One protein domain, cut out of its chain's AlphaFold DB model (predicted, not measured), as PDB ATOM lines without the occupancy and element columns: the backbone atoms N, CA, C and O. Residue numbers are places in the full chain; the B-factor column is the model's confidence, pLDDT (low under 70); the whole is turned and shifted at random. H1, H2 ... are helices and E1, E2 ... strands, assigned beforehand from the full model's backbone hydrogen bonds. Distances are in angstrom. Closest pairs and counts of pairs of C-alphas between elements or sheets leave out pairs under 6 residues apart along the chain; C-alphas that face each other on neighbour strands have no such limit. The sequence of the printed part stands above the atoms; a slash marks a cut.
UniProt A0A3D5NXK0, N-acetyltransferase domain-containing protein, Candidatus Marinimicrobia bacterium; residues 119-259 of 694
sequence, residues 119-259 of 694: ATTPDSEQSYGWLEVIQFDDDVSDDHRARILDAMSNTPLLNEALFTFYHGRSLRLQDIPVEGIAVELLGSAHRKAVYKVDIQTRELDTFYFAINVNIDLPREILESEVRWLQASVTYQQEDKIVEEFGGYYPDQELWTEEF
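This is residues 119 to 259 of the 694 residues of the protein "N-acetyltransferase domain-containing protein" of Candidatus Marinimicrobia bacterium (UniProt A0A3D5NXK0). A strongly twisted sheet of six strands curls round helix H3, with H2 on the same face and H4 on the other, near edge strand E5. Little H1 only just grazes the sheet near E1, after the opening residues 119 to 129. The printed part has 141 residues with four named helices and six named strands, in the order H1 E1 H2 H3 E2 E3 E4 H4 E5 E6; the class is mixed, helices and strands. The sheet is mixed, in the order E1 E2 E3 E4 E6 E5. The whole is compact, with a radius of gyration of the C-alphas of 15.5 A and spans of 47 by 36 by 22 A.

Find C-alpha 130 at (148.049, 168.946, 146.159), where H1, residues 130 to 133, begins. E1, residues 134 to 136, follows. Next come H2, residues 142 to 154, 17.8 A long, and H3, residues 157 to 165, 12.0 A. At C-alpha 181, (147.658, 163.589, 138.540), begins E2, residues 181 to 189, 23.9 A; then E3, residues 192 to 200, 25.8 A, and E4, residues 206 to 214, 26.3 A. H4, residues 219 to 231, runs 18.2 A. E5 is residues 245 to 249, and E6, residues 254 to 258, ends at C-alpha 258, (133.137, 156.942, 135.102).

Start at edge strand E1, parallel to E2, with N 135 and O 181 2.8 A apart. E2 E3 E4 form a meander, each strand the antiparallel neighbour of the one before, in two hairpins; look at N 184 and O 196, 2.9 A, and N 195 and O 211, 2.8 A. E4 and E6 are antiparallel, with N 212 and O 255 at 2.8 A; so are E6 and E5, a hairpin, with N 249 and O 254 at 2.8 A. E1, H2 H3, E2 make a strand-helix-strand unit, parallel neighbour strands joined through helices, with a left-handed crossover; E4, H4, E5 make a split one, E6 between, right-handed. The closest C-alphas of H3 and E5, Ala 161 and Gly 246, are 5.1 A apart. H2 and H3 are close but not clearly touching. In H2, H3 and H4 every O i to N i+4 pair is within hydrogen-bond range; H1 is too short for one.

The two C-alphas farthest apart, Ser 124 and Glu 220, are 48.3 A apart. The printed part has no cut. The links H3 to E2 and H4 to E5 are long. Residues 234 to 239 have pLDDT under 70.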
ATOM      1  N   ALA A 119     152.223 165.524 152.179       88.56
ATOM      2  CA  ALA A 119     152.943 164.259 152.187       88.56
ATOM      3  C   ALA A 119     154.453 164.521 152.118       88.56
ATOM      4  O   ALA A 119     154.899 165.661 151.988       88.56
ATOM      5  N   THR A 120     155.254 163.466 152.263       86.00
ATOM      6  CA  THR A 120     156.716 163.531 152.156       86.00
ATOM      7  C   THR A 120     157.178 162.539 151.103       86.00
ATOM      8  O   THR A 120     156.703 161.404 151.060       86.00
ATOM      9  N   THR A 121     158.077 162.972 150.227       77.75
ATOM     10  CA  THR A 121     158.663 162.107 149.198       77.75
ATOM     11  C   THR A 121     159.525 161.020 149.852       77.75
ATOM     12  O   THR A 121     160.380 161.353 150.675       77.75
ATOM     13  N   PRO A 122     159.353 159.733 149.482       73.81
ATOM     14  CA  PRO A 122     160.139 158.642 150.066       73.81
ATOM     15  C   PRO A 122     161.654 158.787 149.856       73.81
ATOM     16  O   PRO A 122     162.428 158.349 150.701       73.81
ATOM     17  N   ASP A 123     162.066 159.414 148.747       71.69
ATOM     18  CA  ASP A 123     163.465 159.439 148.306       71.69
ATOM     19  C   ASP A 123     164.242 160.698 148.732       71.69
ATOM     20  O   ASP A 123     165.465 160.641 148.858       71.69
ATOM     21  N   SER A 124     163.572 161.842 148.928       72.31
ATOM     22  CA  SER A 124     164.232 163.134 149.191       72.31
ATOM     23  C   SER A 124     163.801 163.827 150.486       72.31
ATOM     24  O   SER A 124     164.306 164.913 150.770       72.31
ATOM     25  N   GLU A 125     162.890 163.230 151.266       76.69
ATOM     26  CA  GLU A 125     162.286 163.818 152.477       76.69
ATOM     27  C   GLU A 125     161.676 165.223 152.262       76.69
ATOM     28  O   GLU A 125     161.394 165.958 153.210       76.69
ATOM     29  N   GLN A 126     161.432 165.618 151.008       83.75
ATOM     30  CA  GLN A 126     160.797 166.887 150.679       83.75
ATOM     31  C   GLN A 126     159.288 166.761 150.836       83.75
ATOM     32  O   GLN A 126     158.676 165.816 150.324       83.75
ATOM     33  N   SER A 127     158.693 167.728 151.533       86.88
ATOM     34  CA  SER A 127     157.247 167.788 151.688       86.88
ATOM     35  C   SER A 127     156.587 168.407 150.458       86.88
ATOM     36  O   SER A 127     157.122 169.349 149.880       86.88
ATOM     37  N   TYR A 128     155.440 167.858 150.071       92.31
ATOM     38  CA  TYR A 128     154.648 168.288 148.924       92.31
ATOM     39  C   TYR A 128     153.155 168.201 149.255       92.31
ATOM     40  O   TYR A 128     152.754 167.403 150.109       92.31
ATOM     41  N   GLY A 129     152.343 169.017 148.588       93.25
ATOM     42  CA  GLY A 129     150.893 169.054 148.720       93.25
ATOM     43  C   GLY A 129     150.185 168.798 147.389       93.25
ATOM     44  O   GLY A 129     150.757 168.281 146.431       93.25
ATOM     45  N   TRP A 130     148.902 169.159 147.334       93.94
ATOM     46  CA  TRP A 130     148.049 168.946 146.159       93.94
ATOM     47  C   TRP A 130     148.418 169.822 144.955       93.94
ATOM     48  O   TRP A 130     148.227 169.396 143.819       93.94
ATOM     49  N   LEU A 131     148.985 171.010 145.193       92.69
ATOM     50  CA  LEU A 131     149.438 171.919 144.134       92.69
ATOM     51  C   LEU A 131     150.583 171.324 143.312       92.69
ATOM     52  O   LEU A 131     150.639 171.527 142.107       92.69
ATOM     53  N   GLU A 132     151.488 170.593 143.959       93.06
ATOM     54  CA  GLU A 132     152.614 169.945 143.290       93.06
ATOM     55  C   GLU A 132     152.222 168.600 142.650       93.06
ATOM     56  O   GLU A 132     152.932 168.084 141.790       93.06
ATOM     57  N   VAL A 133     151.101 168.006 143.066       94.00
ATOM     58  CA  VAL A 133     150.636 166.699 142.571       94.00
ATOM     59  C   VAL A 133     149.787 166.818 141.308       94.00
ATOM     60  O   VAL A 133     149.859 165.927 140.463       94.00
ATOM     61  N   ILE A 134     148.997 167.885 141.174       96.00
ATOM     62  CA  ILE A 134     148.041 168.047 140.073       96.00
ATOM     63  C   ILE A 134     148.633 168.918 138.963       96.00
ATOM     64  O   ILE A 134     148.969 170.080 139.176       96.00
ATOM     65  N   GLN A 135     148.678 168.364 137.758       96.56
ATOM     66  CA  GLN A 135     148.984 169.055 136.514       96.56
ATOM     67  C   GLN A 135     147.697 169.303 135.730       96.56
ATOM     68  O   GLN A 135     146.859 168.413 135.586       96.56
ATOM     69  N   PHE A 136     147.548 170.519 135.213       95.75
ATOM     70  CA  PHE A 136     146.411 170.917 134.390       95.75
ATOM     71  C   PHE A 136     146.893 171.286 132.995       95.75
ATOM     72  O   PHE A 136     147.805 172.109 132.867       95.75
ATOM     73  N   ASP A 137     146.215 170.764 131.978       91.00
ATOM     74  CA  ASP A 137     146.438 171.173 130.596       91.00
ATOM     75  C   ASP A 137     146.185 172.673 130.394       91.00
ATOM     76  O   ASP A 137     145.373 173.300 131.087       91.00
ATOM     77  N   ASP A 138     146.861 173.253 129.402       88.00
ATOM     78  CA  ASP A 138     146.778 174.682 129.072       88.00
ATOM     79  C   ASP A 138     145.337 175.152 128.795       88.00
ATOM     80  O   ASP A 138     144.994 176.298 129.079       88.00
ATOM     81  N   ASP A 139     144.469 174.253 128.322       89.38
ATOM     82  CA  ASP A 139     143.071 174.540 127.984       89.38
ATOM     83  C   ASP A 139     142.119 174.570 129.207       89.38
ATOM     84  O   ASP A 139     140.926 174.866 129.069       89.38
ATOM     85  N   VAL A 140     142.605 174.285 130.424       90.81
ATOM     86  CA  VAL A 140     141.810 174.382 131.663       90.81
ATOM     87  C   VAL A 140     141.824 175.819 132.198       90.81
ATOM     88  O   VAL A 140     142.882 176.342 132.545       90.81
ATOM     89  N   SER A 141     140.650 176.448 132.332       92.38
ATOM     90  CA  SER A 141     140.519 177.823 132.847       92.38
ATOM     91  C   SER A 141     140.933 177.953 134.320       92.38
ATOM     92  O   SER A 141     140.751 177.021 135.102       92.38
ATOM     93  N   ASP A 142     141.419 179.131 134.729       94.31
ATOM     94  CA  ASP A 142     141.836 179.391 136.119       94.31
ATOM     95  C   ASP A 142     140.710 179.161 137.144       94.31
ATOM     96  O   ASP A 142     140.961 178.644 138.233       94.31
ATOM     97  N   ASP A 143     139.464 179.493 136.786       95.44
ATOM     98  CA  ASP A 143     138.284 179.222 137.620       95.44
ATOM     99  C   ASP A 143     138.091 177.716 137.846       95.44
ATOM    100  O   ASP A 143     137.965 177.252 138.982       95.44
ATOM    101  N   HIS A 144     138.140 176.929 136.768       96.31
ATOM    102  CA  HIS A 144     137.967 175.483 136.854       96.31
ATOM    103  C   HIS A 144     139.149 174.826 137.578       96.31
ATOM    104  O   HIS A 144     138.927 173.932 138.394       96.31
ATOM    105  N   ARG A 145     140.387 175.300 137.359       96.88
ATOM    106  CA  ARG A 145     141.579 174.856 138.105       96.88
ATOM    107  C   ARG A 145     141.381 175.041 139.608       96.88
ATOM    108  O   ARG A 145     141.606 174.102 140.366       96.88
ATOM    109  N   ALA A 146     140.917 176.218 140.033       96.81
ATOM    110  CA  ALA A 146     140.678 176.515 141.443       96.81
ATOM    111  C   ALA A 146     139.607 175.600 142.058       96.81
ATOM    112  O   ALA A 146     139.822 175.051 143.136       96.81
ATOM    113  N   ARG A 147     138.486 175.383 141.359       97.56
ATOM    114  CA  ARG A 147     137.377 174.535 141.834       97.56
ATOM    115  C   ARG A 147     137.749 173.053 141.904       97.56
ATOM    116  O   ARG A 147     137.430 172.393 142.889       97.56
ATOM    117  N   ILE A 148     138.446 172.537 140.888       97.56
ATOM    118  CA  ILE A 148     138.927 171.147 140.869       97.56
ATOM    119  C   ILE A 148     139.962 170.932 141.975       97.56
ATOM    120  O   ILE A 148     139.868 169.949 142.710       97.56
ATOM    121  N   LEU A 149     140.921 171.852 142.122       96.88
ATOM    122  CA  LEU A 149     141.928 171.780 143.178       96.88
ATOM    123  C   LEU A 149     141.275 171.780 144.563       96.88
ATOM    124  O   LEU A 149     141.585 170.901 145.361       96.88
ATOM    125  N   ASP A 150     140.351 172.709 144.820       97.25
ATOM    126  CA  ASP A 150     139.633 172.804 146.093       97.25
ATOM    127  C   ASP A 150     138.893 171.501 146.422       97.25
ATOM    128  O   ASP A 150     139.042 170.955 147.518       97.25
ATOM    129  N   ALA A 151     138.174 170.931 145.449       97.00
ATOM    130  CA  ALA A 151     137.478 169.667 145.643       97.00
ATOM    131  C   ALA A 151     138.444 168.500 145.919       97.00
ATOM    132  O   ALA A 151     138.196 167.706 146.827       97.00
ATOM    133  N   MET A 152     139.561 168.401 145.193       95.12
ATOM    134  CA  MET A 152     140.560 167.341 145.388       95.12
ATOM    135  C   MET A 152     141.294 167.459 146.730       95.12
ATOM    136  O   MET A 152     141.608 166.439 147.341       95.12
ATOM    137  N   SER A 153     141.559 168.682 147.202       94.69
ATOM    138  CA  SER A 153     142.351 168.923 148.413       94.69
ATOM    139  C   SER A 153     141.541 168.986 149.702       94.69
ATOM    140  O   SER A 153     142.101 168.745 150.768       94.69
ATOM    141  N   ASN A 154     140.255 169.344 149.630       95.31
ATOM    142  CA  ASN A 154     139.443 169.637 150.816       95.31
ATOM    143  C   ASN A 154     138.225 168.724 150.970       95.31
ATOM    144  O   ASN A 154     137.472 168.867 151.932       95.31
ATOM    145  N   THR A 155     138.027 167.768 150.060       96.44
ATOM    146  CA  THR A 155     136.886 166.851 150.111       96.44
ATOM    147  C   THR A 155     137.300 165.403 149.828       96.44
ATOM    148  O   THR A 155     138.392 165.164 149.310       96.44
ATOM    149  N   PRO A 156     136.441 164.410 150.116       95.81
ATOM    150  CA  PRO A 156     136.715 163.013 149.785       95.81
ATOM    151  C   PRO A 156     136.663 162.671 148.286       95.81
ATOM    152  O   PRO A 156     136.769 161.489 147.969       95.81
ATOM    153  N   LEU A 157     136.501 163.642 147.372       96.94
ATOM    154  CA  LEU A 157     136.213 163.434 145.941       96.94
ATOM    155  C   LEU A 157     137.054 162.344 145.293       96.94
ATOM    156  O   LEU A 157     136.498 161.423 144.696       96.94
ATOM    157  N   LEU A 158     138.377 162.425 145.441       95.69
ATOM    158  CA  LEU A 158     139.297 161.452 144.862       95.69
ATOM    159  C   LEU A 158     138.975 160.030 145.336       95.69
ATOM    160  O   LEU A 158     138.807 159.115 144.532       95.69
ATOM    161  N   ASN A 159     138.872 159.843 146.650       95.19
ATOM    162  CA  ASN A 159     138.604 158.535 147.232       95.19
ATOM    163  C   ASN A 159     137.165 158.079 146.978       95.19
ATOM    164  O   ASN A 159     136.945 156.885 146.831       95.19
ATOM    165  N   GLU A 160     136.200 158.992 146.856       96.06
ATOM    166  CA  GLU A 160     134.821 158.669 146.480       96.06
ATOM    167  C   GLU A 160     134.754 158.118 145.048       96.06
ATOM    168  O   GLU A 160     134.133 157.076 144.813       96.06
ATOM    169  N   ALA A 161     135.449 158.769 144.107       95.62
ATOM    170  CA  ALA A 161     135.559 158.329 142.720       95.62
ATOM    171  C   ALA A 161     136.284 156.977 142.617       95.62
ATOM    172  O   ALA A 161     135.765 156.042 142.008       95.62
ATOM    173  N   LEU A 162     137.441 156.826 143.269       94.00
ATOM    174  CA  LEU A 162     138.203 155.572 143.245       94.00
ATOM    175  C   LEU A 162     137.454 154.414 143.903       94.00
ATOM    176  O   LEU A 162     137.446 153.299 143.378       94.00
ATOM    177  N   PHE A 163     136.779 154.670 145.024       93.81
ATOM    178  CA  PHE A 163     136.009 153.642 145.706       93.81
ATOM    179  C   PHE A 163     134.860 153.154 144.819       93.81
ATOM    180  O   PHE A 163     134.634 151.946 144.717       93.81
ATOM    181  N   THR A 164     134.175 154.085 144.151       91.12
ATOM    182  CA  THR A 164     133.052 153.799 143.252       91.12
ATOM    183  C   THR A 164     133.505 153.054 141.994       91.12
ATOM    184  O   THR A 164     133.048 151.944 141.741       91.12
ATOM    185  N   PHE A 165     134.442 153.621 141.231       90.31
ATOM    186  CA  PHE A 165     134.788 153.118 139.896       90.31
ATOM    187  C   PHE A 165     135.777 151.949 139.906       90.31
ATOM    188  O   PHE A 165     135.840 151.194 138.938       90.31
ATOM    189  N   TYR A 166     136.532 151.766 140.994       89.44
ATOM    190  CA  TYR A 166     137.615 150.780 141.078       89.44
ATOM    191  C   TYR A 166     137.450 149.783 142.230       89.44
ATOM    192  O   TYR A 166     138.434 149.297 142.782       89.44
ATOM    193  N   HIS A 167     136.213 149.415 142.573       84.56
ATOM    194  CA  HIS A 167     135.899 148.333 143.520       84.56
ATOM    195  C   HIS A 167     136.482 148.530 144.931       84.56
ATOM    196  O   HIS A 167     137.104 147.630 145.501       84.56
ATOM    197  N   GLY A 168     136.253 149.704 145.516       87.25
ATOM    198  CA  GLY A 168     136.615 149.990 146.905       87.25
ATOM    199  C   GLY A 168     138.061 150.435 147.115       87.25
ATOM    200  O   GLY A 168     138.558 150.403 148.241       87.25
ATOM    201  N   ARG A 169     138.761 150.826 146.042       89.69
ATOM    202  CA  ARG A 169     140.120 151.370 146.128       89.69
ATOM    203  C   ARG A 169     140.112 152.753 146.770       89.69
ATOM    204  O   ARG A 169     139.176 153.525 146.617       89.69
ATOM    205  N   SER A 170     141.187 153.051 147.485       90.38
ATOM    206  CA  SER A 170     141.429 154.341 148.122       90.38
ATOM    207  C   SER A 170     142.928 154.609 148.111       90.38
ATOM    208  O   SER A 170     143.722 153.672 148.215       90.38
ATOM    209  N   LEU A 171     143.295 155.879 147.972       91.12
ATOM    210  CA  LEU A 171     144.666 156.360 147.967       91.12
ATOM    211  C   LEU A 171     144.883 157.374 149.089       91.12
ATOM    212  O   LEU A 171     143.985 158.116 149.499       91.12
ATOM    213  N   ARG A 172     146.124 157.430 149.558       91.31
ATOM    214  CA  ARG A 172     146.668 158.521 150.362       91.31
ATOM    215  C   ARG A 172     147.515 159.412 149.460       91.31
ATOM    216  O   ARG A 172     148.091 158.947 148.485       91.31
ATOM    217  N   LEU A 173     147.677 160.681 149.836       91.38
ATOM    218  CA  LEU A 173     148.498 161.633 149.074       91.38
ATOM    219  C   LEU A 173     149.940 161.131 148.838       91.38
ATOM    220  O   LEU A 173     150.509 161.334 147.773       91.38
ATOM    221  N   GLN A 174     150.517 160.419 149.811       91.38
ATOM    222  CA  GLN A 174     151.850 159.809 149.703       91.38
ATOM    223  C   GLN A 174     151.969 158.738 148.602       91.38
ATOM    224  O   GLN A 174     153.069 158.500 148.101       91.38
ATOM    225  N   ASP A 175     150.856 158.106 148.220       91.62
ATOM    226  CA  ASP A 175     150.822 157.034 147.219       91.62
ATOM    227  C   ASP A 175     150.918 157.604 145.792       91.62
ATOM    228  O   ASP A 175     151.170 156.870 144.833       91.62
ATOM    229  N   ILE A 176     150.761 158.925 145.659       93.19
ATOM    230  CA  ILE A 176     150.768 159.669 144.404       93.19
ATOM    231  C   ILE A 176     152.083 160.468 144.328       93.19
ATOM    232  O   ILE A 176     152.434 161.176 145.281       93.19
ATOM    233  N   PRO A 177     152.875 160.331 143.252       91.75
ATOM    234  CA  PRO A 177     154.064 161.142 143.051       91.75
ATOM    235  C   PRO A 177     153.706 162.605 142.743       91.75
ATOM    236  O   PRO A 177     152.569 162.937 142.421       91.75
ATOM    237  N   VAL A 178     154.706 163.482 142.840       91.38
ATOM    238  CA  VAL A 178     154.627 164.854 142.311       91.38
ATOM    239  C   VAL A 178     154.309 164.765 140.816       91.38
ATOM    240  O   VAL A 178     154.839 163.880 140.145       91.38
ATOM    241  N   GLU A 179     153.417 165.625 140.325       93.12
ATOM    242  CA  GLU A 179     152.859 165.561 138.960       93.12
ATOM    243  C   GLU A 179     152.142 164.236 138.623       93.12
ATOM    244  O   GLU A 179     151.954 163.895 137.460       93.12
ATOM    245  N   GLY A 180     151.752 163.457 139.639       93.00
ATOM    246  CA  GLY A 180     151.114 162.153 139.468       93.00
ATOM    247  C   GLY A 180     149.645 162.207 139.057       93.00
ATOM    248  O   GLY A 180     149.073 161.153 138.787       93.00
ATOM    249  N   ILE A 181     149.024 163.391 139.031       96.44
ATOM    250  CA  ILE A 181     147.658 163.589 138.540       96.44
ATOM    251  C   ILE A 181     147.687 164.538 137.346       96.44
ATOM    252  O   ILE A 181     148.183 165.652 137.484       96.44
ATOM    253  N   ALA A 182     147.106 164.140 136.216       96.62
ATOM    254  CA  ALA A 182     146.892 165.011 135.063       96.62
ATOM    255  C   ALA A 182     145.397 165.264 134.843       96.62
ATOM    256  O   ALA A 182     144.577 164.356 134.989       96.62
ATOM    257  N   VAL A 183     145.043 166.506 134.513       97.19
ATOM    258  CA  VAL A 183     143.670 166.944 134.245       97.19
ATOM    259  C   VAL A 183     143.588 167.516 132.833       97.19
ATOM    260  O   VAL A 183     144.069 168.621 132.574       97.19
ATOM    261  N   GLU A 184     142.939 166.766 131.946       95.12
ATOM    262  CA  GLU A 184     142.854 167.039 130.506       95.12
ATOM    263  C   GLU A 184     141.419 167.416 130.113       95.12
ATOM    264  O   GLU A 184     140.457 166.776 130.546       95.12
ATOM    265  N   LEU A 185     141.229 168.437 129.271       93.75
ATOM    266  CA  LEU A 185     139.896 168.811 128.781       93.75
ATOM    267  C   LEU A 185     139.416 167.816 127.711       93.75
ATOM    268  O   LEU A 185     139.985 167.739 126.626       93.75
ATOM    269  N   LEU A 186     138.311 167.111 127.972       88.69
ATOM    270  CA  LEU A 186     137.660 166.255 126.969       88.69
ATOM    271  C   LEU A 186     136.746 167.054 126.040       88.69
ATOM    272  O   LEU A 186     136.617 166.744 124.856       88.69
ATOM    273  N   GLY A 187     136.087 168.079 126.578       86.75
ATOM    274  CA  GLY A 187     135.206 168.944 125.811       86.75
ATOM    275  C   GLY A 187     134.343 169.841 126.686       86.75
ATOM    276  O   GLY A 187     134.295 169.719 127.909       86.75
ATOM    277  N   SER A 188     133.652 170.778 126.046       86.31
ATOM    278  CA  SER A 188     132.690 171.664 126.702       86.31
ATOM    279  C   SER A 188     131.425 171.750 125.861       86.31
ATOM    280  O   SER A 188     131.460 172.162 124.704       86.31
ATOM    281  N   ALA A 189     130.308 171.331 126.442       83.12
ATOM    282  CA  ALA A 189     128.999 171.300 125.802       83.12
ATOM    283  C   ALA A 189     127.913 171.373 126.877       83.12
ATOM    284  O   ALA A 189     128.177 171.148 128.052       83.12
ATOM    285  N   HIS A 190     126.679 171.705 126.489       83.00
ATOM    286  CA  HIS A 190     125.538 171.762 127.415       83.00
ATOM    287  C   HIS A 190     125.792 172.599 128.682       83.00
ATOM    288  O   HIS A 190     125.253 172.285 129.738       83.00
ATOM    289  N   ARG A 191     126.595 173.670 128.572       88.06
ATOM    290  CA  ARG A 191     126.930 174.575 129.689       88.06
ATOM    291  C   ARG A 191     127.691 173.891 130.843       88.06
ATOM    292  O   ARG A 191     127.641 174.344 131.985       88.06
ATOM    293  N   LYS A 192     128.439 172.831 130.526       90.62
ATOM    294  CA  LYS A 192     129.415 172.183 131.408       90.62
ATOM    295  C   LYS A 192     130.718 171.886 130.661       90.62
ATOM    296  O   LYS A 192     130.722 171.739 129.436       90.62
ATOM    297  N   ALA A 193     131.815 171.802 131.402       93.19
ATOM    298  CA  ALA A 193     133.105 171.328 130.908       93.19
ATOM    299  C   ALA A 193     133.404 169.953 131.506       93.19
ATOM    300  O   ALA A 193     133.158 169.737 132.692       93.19
ATOM    301  N   VAL A 194     133.914 169.028 130.695       93.50
ATOM    302  CA  VAL A 194     134.245 167.666 131.127       93.50
ATOM    303  C   VAL A 194     135.747 167.471 131.033       93.50
ATOM    304  O   VAL A 194     136.339 167.677 129.973       93.50
ATOM    305  N   TYR A 195     136.348 167.057 132.141       95.75
ATOM    306  CA  TYR A 195     137.775 166.820 132.279       95.75
ATOM    307  C   TYR A 195     138.041 165.352 132.558       95.75
ATOM    308  O   TYR A 195     137.365 164.752 133.388       95.75
ATOM    309  N   LYS A 196     139.045 164.783 131.902       96.06
ATOM    310  CA  LYS A 196     139.608 163.486 132.257       96.06
ATOM    311  C   LYS A 196     140.653 163.699 133.343       96.06
ATOM    312  O   LYS A 196     141.478 164.600 133.231       96.06
ATOM    313  N   VAL A 197     140.597 162.880 134.382       97.12
ATOM    314  CA  VAL A 197     141.573 162.861 135.469       97.12
ATOM    315  C   VAL A 197     142.343 161.557 135.395       97.12
ATOM    316  O   VAL A 197     141.766 160.490 135.610       97.12
ATOM    317  N   ASP A 198     143.637 161.660 135.123       96.06
ATOM    318  CA  ASP A 198     144.573 160.543 135.069       96.06
ATOM    319  C   ASP A 198     145.396 160.529 136.348       96.06
ATOM    320  O   ASP A 198     146.019 161.529 136.690       96.06
ATOM    321  N   ILE A 199     145.415 159.405 137.059       95.75
ATOM    322  CA  ILE A 199     146.162 159.260 138.311       95.75
ATOM    323  C   ILE A 199     147.152 158.126 138.160       95.75
ATOM    324  O   ILE A 199     146.761 156.967 138.034       95.75
ATOM    325  N   GLN A 200     148.430 158.459 138.256       94.12
ATOM    326  CA  GLN A 200     149.520 157.505 138.311       94.12
ATOM    327  C   GLN A 200     149.954 157.320 139.764       94.12
ATOM    328  O   GLN A 200     150.345 158.278 140.426       94.12
ATOM    329  N   THR A 201     149.927 156.090 140.275       91.81
ATOM    330  CA  THR A 201     150.466 155.803 141.611       91.81
ATOM    331  C   THR A 201     151.944 155.442 141.555       91.81
ATOM    332  O   THR A 201     152.490 155.037 140.523       91.81
ATOM    333  N   ARG A 202     152.609 155.534 142.709       86.56
ATOM    334  CA  ARG A 202     153.990 155.064 142.885       86.56
ATOM    335  C   ARG A 202     154.137 153.552 142.684       86.56
ATOM    336  O   ARG A 202     155.216 153.103 142.313       86.56
ATOM    337  N   GLU A 203     153.070 152.783 142.898       84.06
ATOM    338  CA  GLU A 203     153.033 151.326 142.686       84.06
ATOM    339  C   GLU A 203     152.769 150.931 141.221       84.06
ATOM    340  O   GLU A 203     152.671 149.745 140.917       84.06
ATOM    341  N   LEU A 204     152.736 151.908 140.302       74.44
ATOM    342  CA  LEU A 204     152.473 151.751 138.864       74.44
ATOM    343  C   LEU A 204     151.027 151.378 138.500       74.44
ATOM    344  O   LEU A 204     150.770 151.031 137.346       74.44
ATOM    345  N   ASP A 205     150.084 151.508 139.432       85.69
ATOM    346  CA  ASP A 205     148.660 151.478 139.099       85.69
ATOM    347  C   ASP A 205     148.255 152.801 138.431       85.69
ATOM    348  O   ASP A 205     148.724 153.876 138.824       85.69
ATOM    349  N   THR A 206     147.351 152.728 137.450       90.81
ATOM    350  CA  THR A 206     146.774 153.913 136.803       90.81
ATOM    351  C   THR A 206     145.256 153.904 136.926       90.81
ATOM    352  O   THR A 206     144.605 152.901 136.616       90.81
ATOM    353  N   PHE A 207     144.695 155.033 137.352       94.12
ATOM    354  CA  PHE A 207     143.257 155.242 137.499       94.12
ATOM    355  C   PHE A 207     142.791 156.417 136.641       94.12
ATOM    356  O   PHE A 207     143.540 157.363 136.419       94.12
ATOM    357  N   TYR A 208     141.542 156.348 136.190       94.81
ATOM    358  CA  TYR A 208     140.921 157.303 135.284       94.81
ATOM    359  C   TYR A 208     139.482 157.571 135.714       94.81
ATOM    360  O   TYR A 208     138.714 156.641 135.966       94.81
ATOM    361  N   PHE A 209     139.080 158.832 135.759       96.00
ATOM    362  CA  PHE A 209     137.669 159.199 135.883       96.00
ATOM    363  C   PHE A 209     137.415 160.564 135.251       96.00
ATOM    364  O   PHE A 209     138.355 161.259 134.871       96.00
ATOM    365  N   ALA A 210     136.147 160.938 135.099       95.94
ATOM    366  CA  ALA A 210     135.762 162.233 134.560       95.94
ATOM    367  C   ALA A 210     135.290 163.179 135.675       95.94
ATOM    368  O   ALA A 210     134.544 162.769 136.566       95.94
ATOM    369  N   ILE A 211     135.683 164.453 135.609       97.12
ATOM    370  CA  ILE A 211     135.099 165.545 136.395       97.12
ATOM    371  C   ILE A 211     134.292 166.433 135.460       97.12
ATOM    372  O   ILE A 211     134.820 166.993 134.502       97.12
ATOM    373  N   ASN A 212     133.016 166.606 135.776       95.56
ATOM    374  CA  ASN A 212     132.158 167.583 135.133       95.56
ATOM    375  C   ASN A 212     132.118 168.849 135.996       95.56
ATOM    376  O   ASN A 212     131.796 168.785 137.183       95.56
ATOM    377  N   VAL A 213     132.417 169.997 135.394       96.06
ATOM    378  CA  VAL A 213     132.410 171.309 136.045       96.06
ATOM    379  C   VAL A 213     131.277 172.143 135.461       96.06
ATOM    380  O   VAL A 213     131.196 172.333 134.243       96.06
ATOM    381  N   ASN A 214     130.396 172.643 136.329       94.62
ATOM    382  CA  ASN A 214     129.335 173.557 135.926       94.62
ATOM    383  C   ASN A 214     129.922 174.877 135.412       94.62
ATOM    384  O   ASN A 214     130.747 175.470 136.106       94.62
ATOM    385  N   ILE A 215     129.470 175.357 134.252       93.06
ATOM    386  CA  ILE A 215     129.835 176.694 133.763       93.06
ATOM    387  C   ILE A 215     128.808 177.709 134.265       93.06
ATOM    388  O   ILE A 215     129.167 178.706 134.882       93.06
ATOM    389  N   ASP A 216     127.525 177.466 133.991       90.38
ATOM    390  CA  ASP A 216     126.447 178.402 134.321       90.38
ATOM    391  C   ASP A 216     125.042 177.757 134.330       90.38
ATOM    392  O   ASP A 216     124.024 178.442 134.149       90.38
ATOM    393  N   LEU A 217     124.942 176.436 134.533       89.06
ATOM    394  CA  LEU A 217     123.650 175.773 134.717       89.06
ATOM    395  C   LEU A 217     123.017 176.192 136.053       89.06
ATOM    396  O   LEU A 217     123.688 176.192 137.086       89.06
ATOM    397  N   PRO A 218     121.704 176.489 136.068       90.94
ATOM    398  CA  PRO A 218     120.951 176.644 137.303       90.94
ATOM    399  C   PRO A 218     121.031 175.388 138.174       90.94
ATOM    400  O   PRO A 218     120.889 174.268 137.675       90.94
ATOM    401  N   ARG A 219     121.145 175.588 139.490       87.75
ATOM    402  CA  ARG A 219     121.239 174.513 140.490       87.75
ATOM    403  C   ARG A 219     120.159 173.438 140.340       87.75
ATOM    404  O   ARG A 219     120.475 172.259 140.396       87.75
ATOM    405  N   GLU A 220     118.911 173.822 140.079       87.25
ATOM    406  CA  GLU A 220     117.797 172.874 139.895       87.25
ATOM    407  C   GLU A 220     117.997 171.934 138.691       87.25
ATOM    408  O   GLU A 220     117.628 170.760 138.736       87.25
ATOM    409  N   ILE A 221     118.590 172.438 137.603       87.88
ATOM    410  CA  ILE A 221     118.866 171.647 136.396       87.88
ATOM    411  C   ILE A 221     120.008 170.670 136.666       87.88
ATOM    412  O   ILE A 221     119.925 169.505 136.269       87.88
ATOM    413  N   LEU A 222     121.031 171.131 137.381       88.25
ATOM    414  CA  LEU A 222     122.188 170.325 137.735       88.25
ATOM    415  C   LEU A 222     121.833 169.225 138.750       88.25
ATOM    416  O   LEU A 222     122.154 168.062 138.530       88.25
ATOM    417  N   GLU A 223     121.071 169.546 139.798       88.88
ATOM    418  CA  GLU A 223     120.554 168.552 140.749       88.88
ATOM    419  C   GLU A 223     119.627 167.533 140.068       88.88
ATOM    420  O   GLU A 223     119.619 166.356 140.428       88.88
ATOM    421  N   SER A 224     118.866 167.960 139.054       89.50
ATOM    422  CA  SER A 224     118.071 167.059 138.214       89.50
ATOM    423  C   SER A 224     118.964 166.107 137.415       89.50
ATOM    424  O   SER A 224     118.693 164.913 137.398       89.50
ATOM    425  N   GLU A 225     120.039 166.592 136.787       89.81
ATOM    426  CA  GLU A 225     120.993 165.745 136.052       89.81
ATOM    427  C   GLU A 225     121.678 164.723 136.962       89.81
ATOM    428  O   GLU A 225     121.622 163.529 136.673       89.81
ATOM    429  N   VAL A 226     122.205 165.169 138.107       91.38
ATOM    430  CA  VAL A 226     122.793 164.300 139.137       91.38
ATOM    431  C   VAL A 226     121.809 163.212 139.568       91.38
ATOM    432  O   VAL A 226     122.178 162.042 139.658       91.38
ATOM    433  N   ARG A 227     120.538 163.567 139.785       91.56
ATOM    434  CA  ARG A 227     119.500 162.600 140.160       91.56
ATOM    435  C   ARG A 227     119.290 161.528 139.090       91.56
ATOM    436  O   ARG A 227     119.164 160.357 139.434       91.56
ATOM    437  N   TRP A 228     119.249 161.897 137.810       91.50
ATOM    438  CA  TRP A 228     119.067 160.919 136.731       91.50
ATOM    439  C   TRP A 228     120.289 160.019 136.564       91.50
ATOM    440  O   TRP A 228     120.117 158.815 136.419       91.50
ATOM    441  N   LEU A 229     121.502 160.566 136.684       90.50
ATOM    442  CA  LEU A 229     122.733 159.771 136.693       90.50
ATOM    443  C   LEU A 229     122.732 158.745 137.835       90.50
ATOM    444  O   LEU A 229     123.084 157.588 137.630       90.50
ATOM    445  N   GLN A 230     122.276 159.140 139.027       90.81
ATOM    446  CA  GLN A 230     122.136 158.229 140.166       90.81
ATOM    447  C   GLN A 230     121.077 157.142 139.934       90.81
ATOM    448  O   GLN A 230     121.322 155.989 140.284       90.81
ATOM    449  N   ALA A 231     119.929 157.492 139.345       88.00
ATOM    450  CA  ALA A 231     118.847 156.550 139.043       88.00
ATOM    451  C   ALA A 231     119.253 155.517 137.977       88.00
ATOM    452  O   ALA A 231     118.931 154.338 138.073       88.00
ATOM    453  N   SER A 232     120.030 155.928 136.976       82.94
ATOM    454  CA  SER A 232     120.440 155.050 135.877       82.94
ATOM    455  C   SER A 232     121.487 153.994 136.263       82.94
ATOM    456  O   SER A 232     121.832 153.137 135.446       82.94
ATOM    457  N   VAL A 233     121.970 153.983 137.511       75.44
ATOM    458  CA  VAL A 233     122.839 152.909 138.006       75.44
ATOM    459  C   VAL A 233     121.988 151.723 138.445       75.44
ATOM    460  O   VAL A 233     121.284 151.786 139.449       75.44
ATOM    461  N   THR A 234     122.077 150.605 137.722       63.59
ATOM    462  CA  THR A 234     121.334 149.384 138.063       63.59
ATOM    463  C   THR A 234     122.260 148.357 138.714       63.59
ATOM    464  O   THR A 234     123.086 147.748 138.047       63.59
ATOM    465  N   TYR A 235     122.099 148.100 140.017       55.97
ATOM    466  CA  TYR A 235     122.917 147.122 140.764       55.97
ATOM    467  C   TYR A 235     122.731 145.659 140.291       55.97
ATOM    468  O   TYR A 235     123.489 144.766 140.678       55.97
ATOM    469  N   GLN A 236     121.699 145.391 139.484       53.69
ATOM    470  CA  GLN A 236     121.336 144.053 139.003       53.69
ATOM    471  C   GLN A 236     121.701 143.783 137.538       53.69
ATOM    472  O   GLN A 236     121.770 142.615 137.162       53.69
ATOM    473  N   GLN A 237     121.932 144.816 136.720       58.31
ATOM    474  CA  GLN A 237     122.270 144.651 135.302       58.31
ATOM    475  C   GLN A 237     123.783 144.765 135.113       58.31
ATOM    476  O   GLN A 237     124.409 145.692 135.619       58.31
ATOM    477  N   GLU A 238     124.371 143.806 134.397       54.97
ATOM    478  CA  GLU A 238     125.808 143.819 134.085       54.97
ATOM    479  C   GLU A 238     126.160 144.877 133.024       54.97
ATOM    480  O   GLU A 238     127.265 145.418 133.034       54.97
ATOM    481  N   ASP A 239     125.206 145.224 132.152       66.25
ATOM    482  CA  ASP A 239     125.395 146.215 131.094       66.25
ATOM    483  C   ASP A 239     125.053 147.627 131.602       66.25
ATOM    484  O   ASP A 239     123.886 147.981 131.790       66.25
ATOM    485  N   LYS A 240     126.079 148.461 131.803       78.94
ATOM    486  CA  LYS A 240     125.903 149.893 132.094       78.94
ATOM    487  C   LYS A 240     125.439 150.629 130.837       78.94
ATOM    488  O   LYS A 240     125.966 150.381 129.756       78.94
ATOM    489  N   ILE A 241     124.495 151.559 130.986       83.50
ATOM    490  CA  ILE A 241     123.928 152.338 129.865       83.50
ATOM    491  C   ILE A 241     124.466 153.764 129.838       83.50
ATOM    492  O   ILE A 241     124.716 154.304 128.768       83.50
ATOM    493  N   VAL A 242     124.682 154.355 131.007       86.19
ATOM    494  CA  VAL A 242     125.310 155.671 131.186       86.19
ATOM    495  C   VAL A 242     126.573 155.512 132.029       86.19
ATOM    496  O   VAL A 242     126.876 154.409 132.503       86.19
ATOM    497  N   GLU A 243     127.346 156.576 132.184       85.88
ATOM    498  CA  GLU A 243     128.449 156.669 133.137       85.88
ATOM    499  C   GLU A 243     127.993 156.282 134.547       85.88
ATOM    500  O   GLU A 243     126.915 156.666 135.004       85.88
ATOM    501  N   GLU A 244     128.824 155.535 135.273       87.69
ATOM    502  CA  GLU A 244     128.585 155.386 136.702       87.69
ATOM    503  C   GLU A 244     128.798 156.732 137.401       87.69
ATOM    504  O   GLU A 244     129.782 157.431 137.161       87.69
ATOM    505  N   PHE A 245     127.865 157.096 138.277       92.00
ATOM    506  CA  PHE A 245     127.937 158.336 139.035       92.00
ATOM    507  C   PHE A 245     128.774 158.157 140.307       92.00
ATOM    508  O   PHE A 245     128.457 157.312 141.149       92.00
ATOM    509  N   GLY A 246     129.793 158.997 140.486       92.94
ATOM    510  CA  GLY A 246     130.596 159.062 141.708       92.94
ATOM    511  C   GLY A 246     129.916 159.929 142.766       92.94
ATOM    512  O   GLY A 246     128.961 159.476 143.397       92.94
ATOM    513  N   GLY A 247     130.375 161.170 142.951       94.19
ATOM    514  CA  GLY A 247     129.813 162.132 143.902       94.19
ATOM    515  C   GLY A 247     129.560 163.513 143.295       94.19
ATOM    516  O   GLY A 247     130.227 163.912 142.344       94.19
ATOM    517  N   TYR A 248     128.607 164.254 143.870       95.56
ATOM    518  CA  TYR A 248     128.331 165.663 143.549       95.56
ATOM    519  C   TYR A 248     128.777 166.565 144.704       95.56
ATOM    520  O   TYR A 248     128.498 166.270 145.871       95.56
ATOM    521  N   TYR A 249     129.470 167.648 144.365       95.50
ATOM    522  CA  TYR A 249     130.091 168.611 145.267       95.50
ATOM    523  C   TYR A 249     129.493 170.000 144.998       95.50
ATOM    524  O   TYR A 249     129.948 170.694 144.087       95.50
ATOM    525  N   PRO A 250     128.433 170.390 145.738       92.44
ATOM    526  CA  PRO A 250     127.673 171.604 145.451       92.44
ATOM    527  C   PRO A 250     128.476 172.893 145.617       92.44
ATOM    528  O   PRO A 250     128.292 173.810 144.827       92.44
ATOM    529  N   ASP A 251     129.371 172.958 146.606       93.88
ATOM    530  CA  ASP A 251     130.142 174.173 146.905       93.88
ATOM    531  C   ASP A 251     131.133 174.514 145.780       93.88
ATOM    532  O   ASP A 251     131.374 175.683 145.492       93.88
ATOM    533  N   GLN A 252     131.659 173.489 145.102       95.69
ATOM    534  CA  GLN A 252     132.530 173.616 143.931       95.69
ATOM    535  C   GLN A 252     131.755 173.484 142.604       95.69
ATOM    536  O   GLN A 252     132.351 173.571 141.528       95.69
ATOM    537  N   GLU A 253     130.437 173.265 142.664       94.56
ATOM    538  CA  GLU A 253     129.534 172.991 141.538       94.56
ATOM    539  C   GLU A 253     130.113 171.991 140.512       94.56
ATOM    540  O   GLU A 253     130.139 172.245 139.303       94.56
ATOM    541  N   LEU A 254     130.626 170.857 140.993       96.12
ATOM    542  CA  LEU A 254     131.209 169.808 140.148       96.12
ATOM    543  C   LEU A 254     130.789 168.411 140.599       96.12
ATOM    544  O   LEU A 254     130.367 168.206 141.738       96.12
ATOM    545  N   TRP A 255     130.895 167.434 139.706       95.88
ATOM    546  CA  TRP A 255     130.619 166.033 140.014       95.88
ATOM    547  C   TRP A 255     131.530 165.093 139.234       95.88
ATOM    548  O   TRP A 255     132.120 165.473 138.223       95.88
ATOM    549  N   THR A 256     131.651 163.861 139.717       96.38
ATOM    550  CA  THR A 256     132.527 162.842 139.127       96.38
ATOM    551  C   THR A 256     131.732 161.728 138.459       96.38
ATOM    552  O   THR A 256     130.745 161.252 139.024       96.38
ATOM    553  N   GLU A 257     132.223 161.239 137.330       93.88
ATOM    554  CA  GLU A 257     131.630 160.161 136.536       93.88
ATOM    555  C   GLU A 257     132.702 159.149 136.101       93.88
ATOM    556  O   GLU A 257     133.895 159.461 136.060       93.88
ATOM    557  N   GLU A 258     132.283 157.928 135.770       91.62
ATOM    558  CA  GLU A 258     133.137 156.942 135.102       91.62
ATOM    559  C   GLU A 258     133.658 157.519 133.779       91.62
ATOM    560  O   GLU A 258     132.885 157.991 132.949       91.62
ATOM    561  N   PHE A 259     134.966 157.428 133.537       90.19
ATOM    562  CA  PHE A 259     135.508 157.742 132.220       90.19
ATOM    563  C   PHE A 259     135.260 156.575 131.258       90.19
ATOM    564  O   PHE A 259     135.737 155.462 131.493       90.19
TER     565      PHE A 259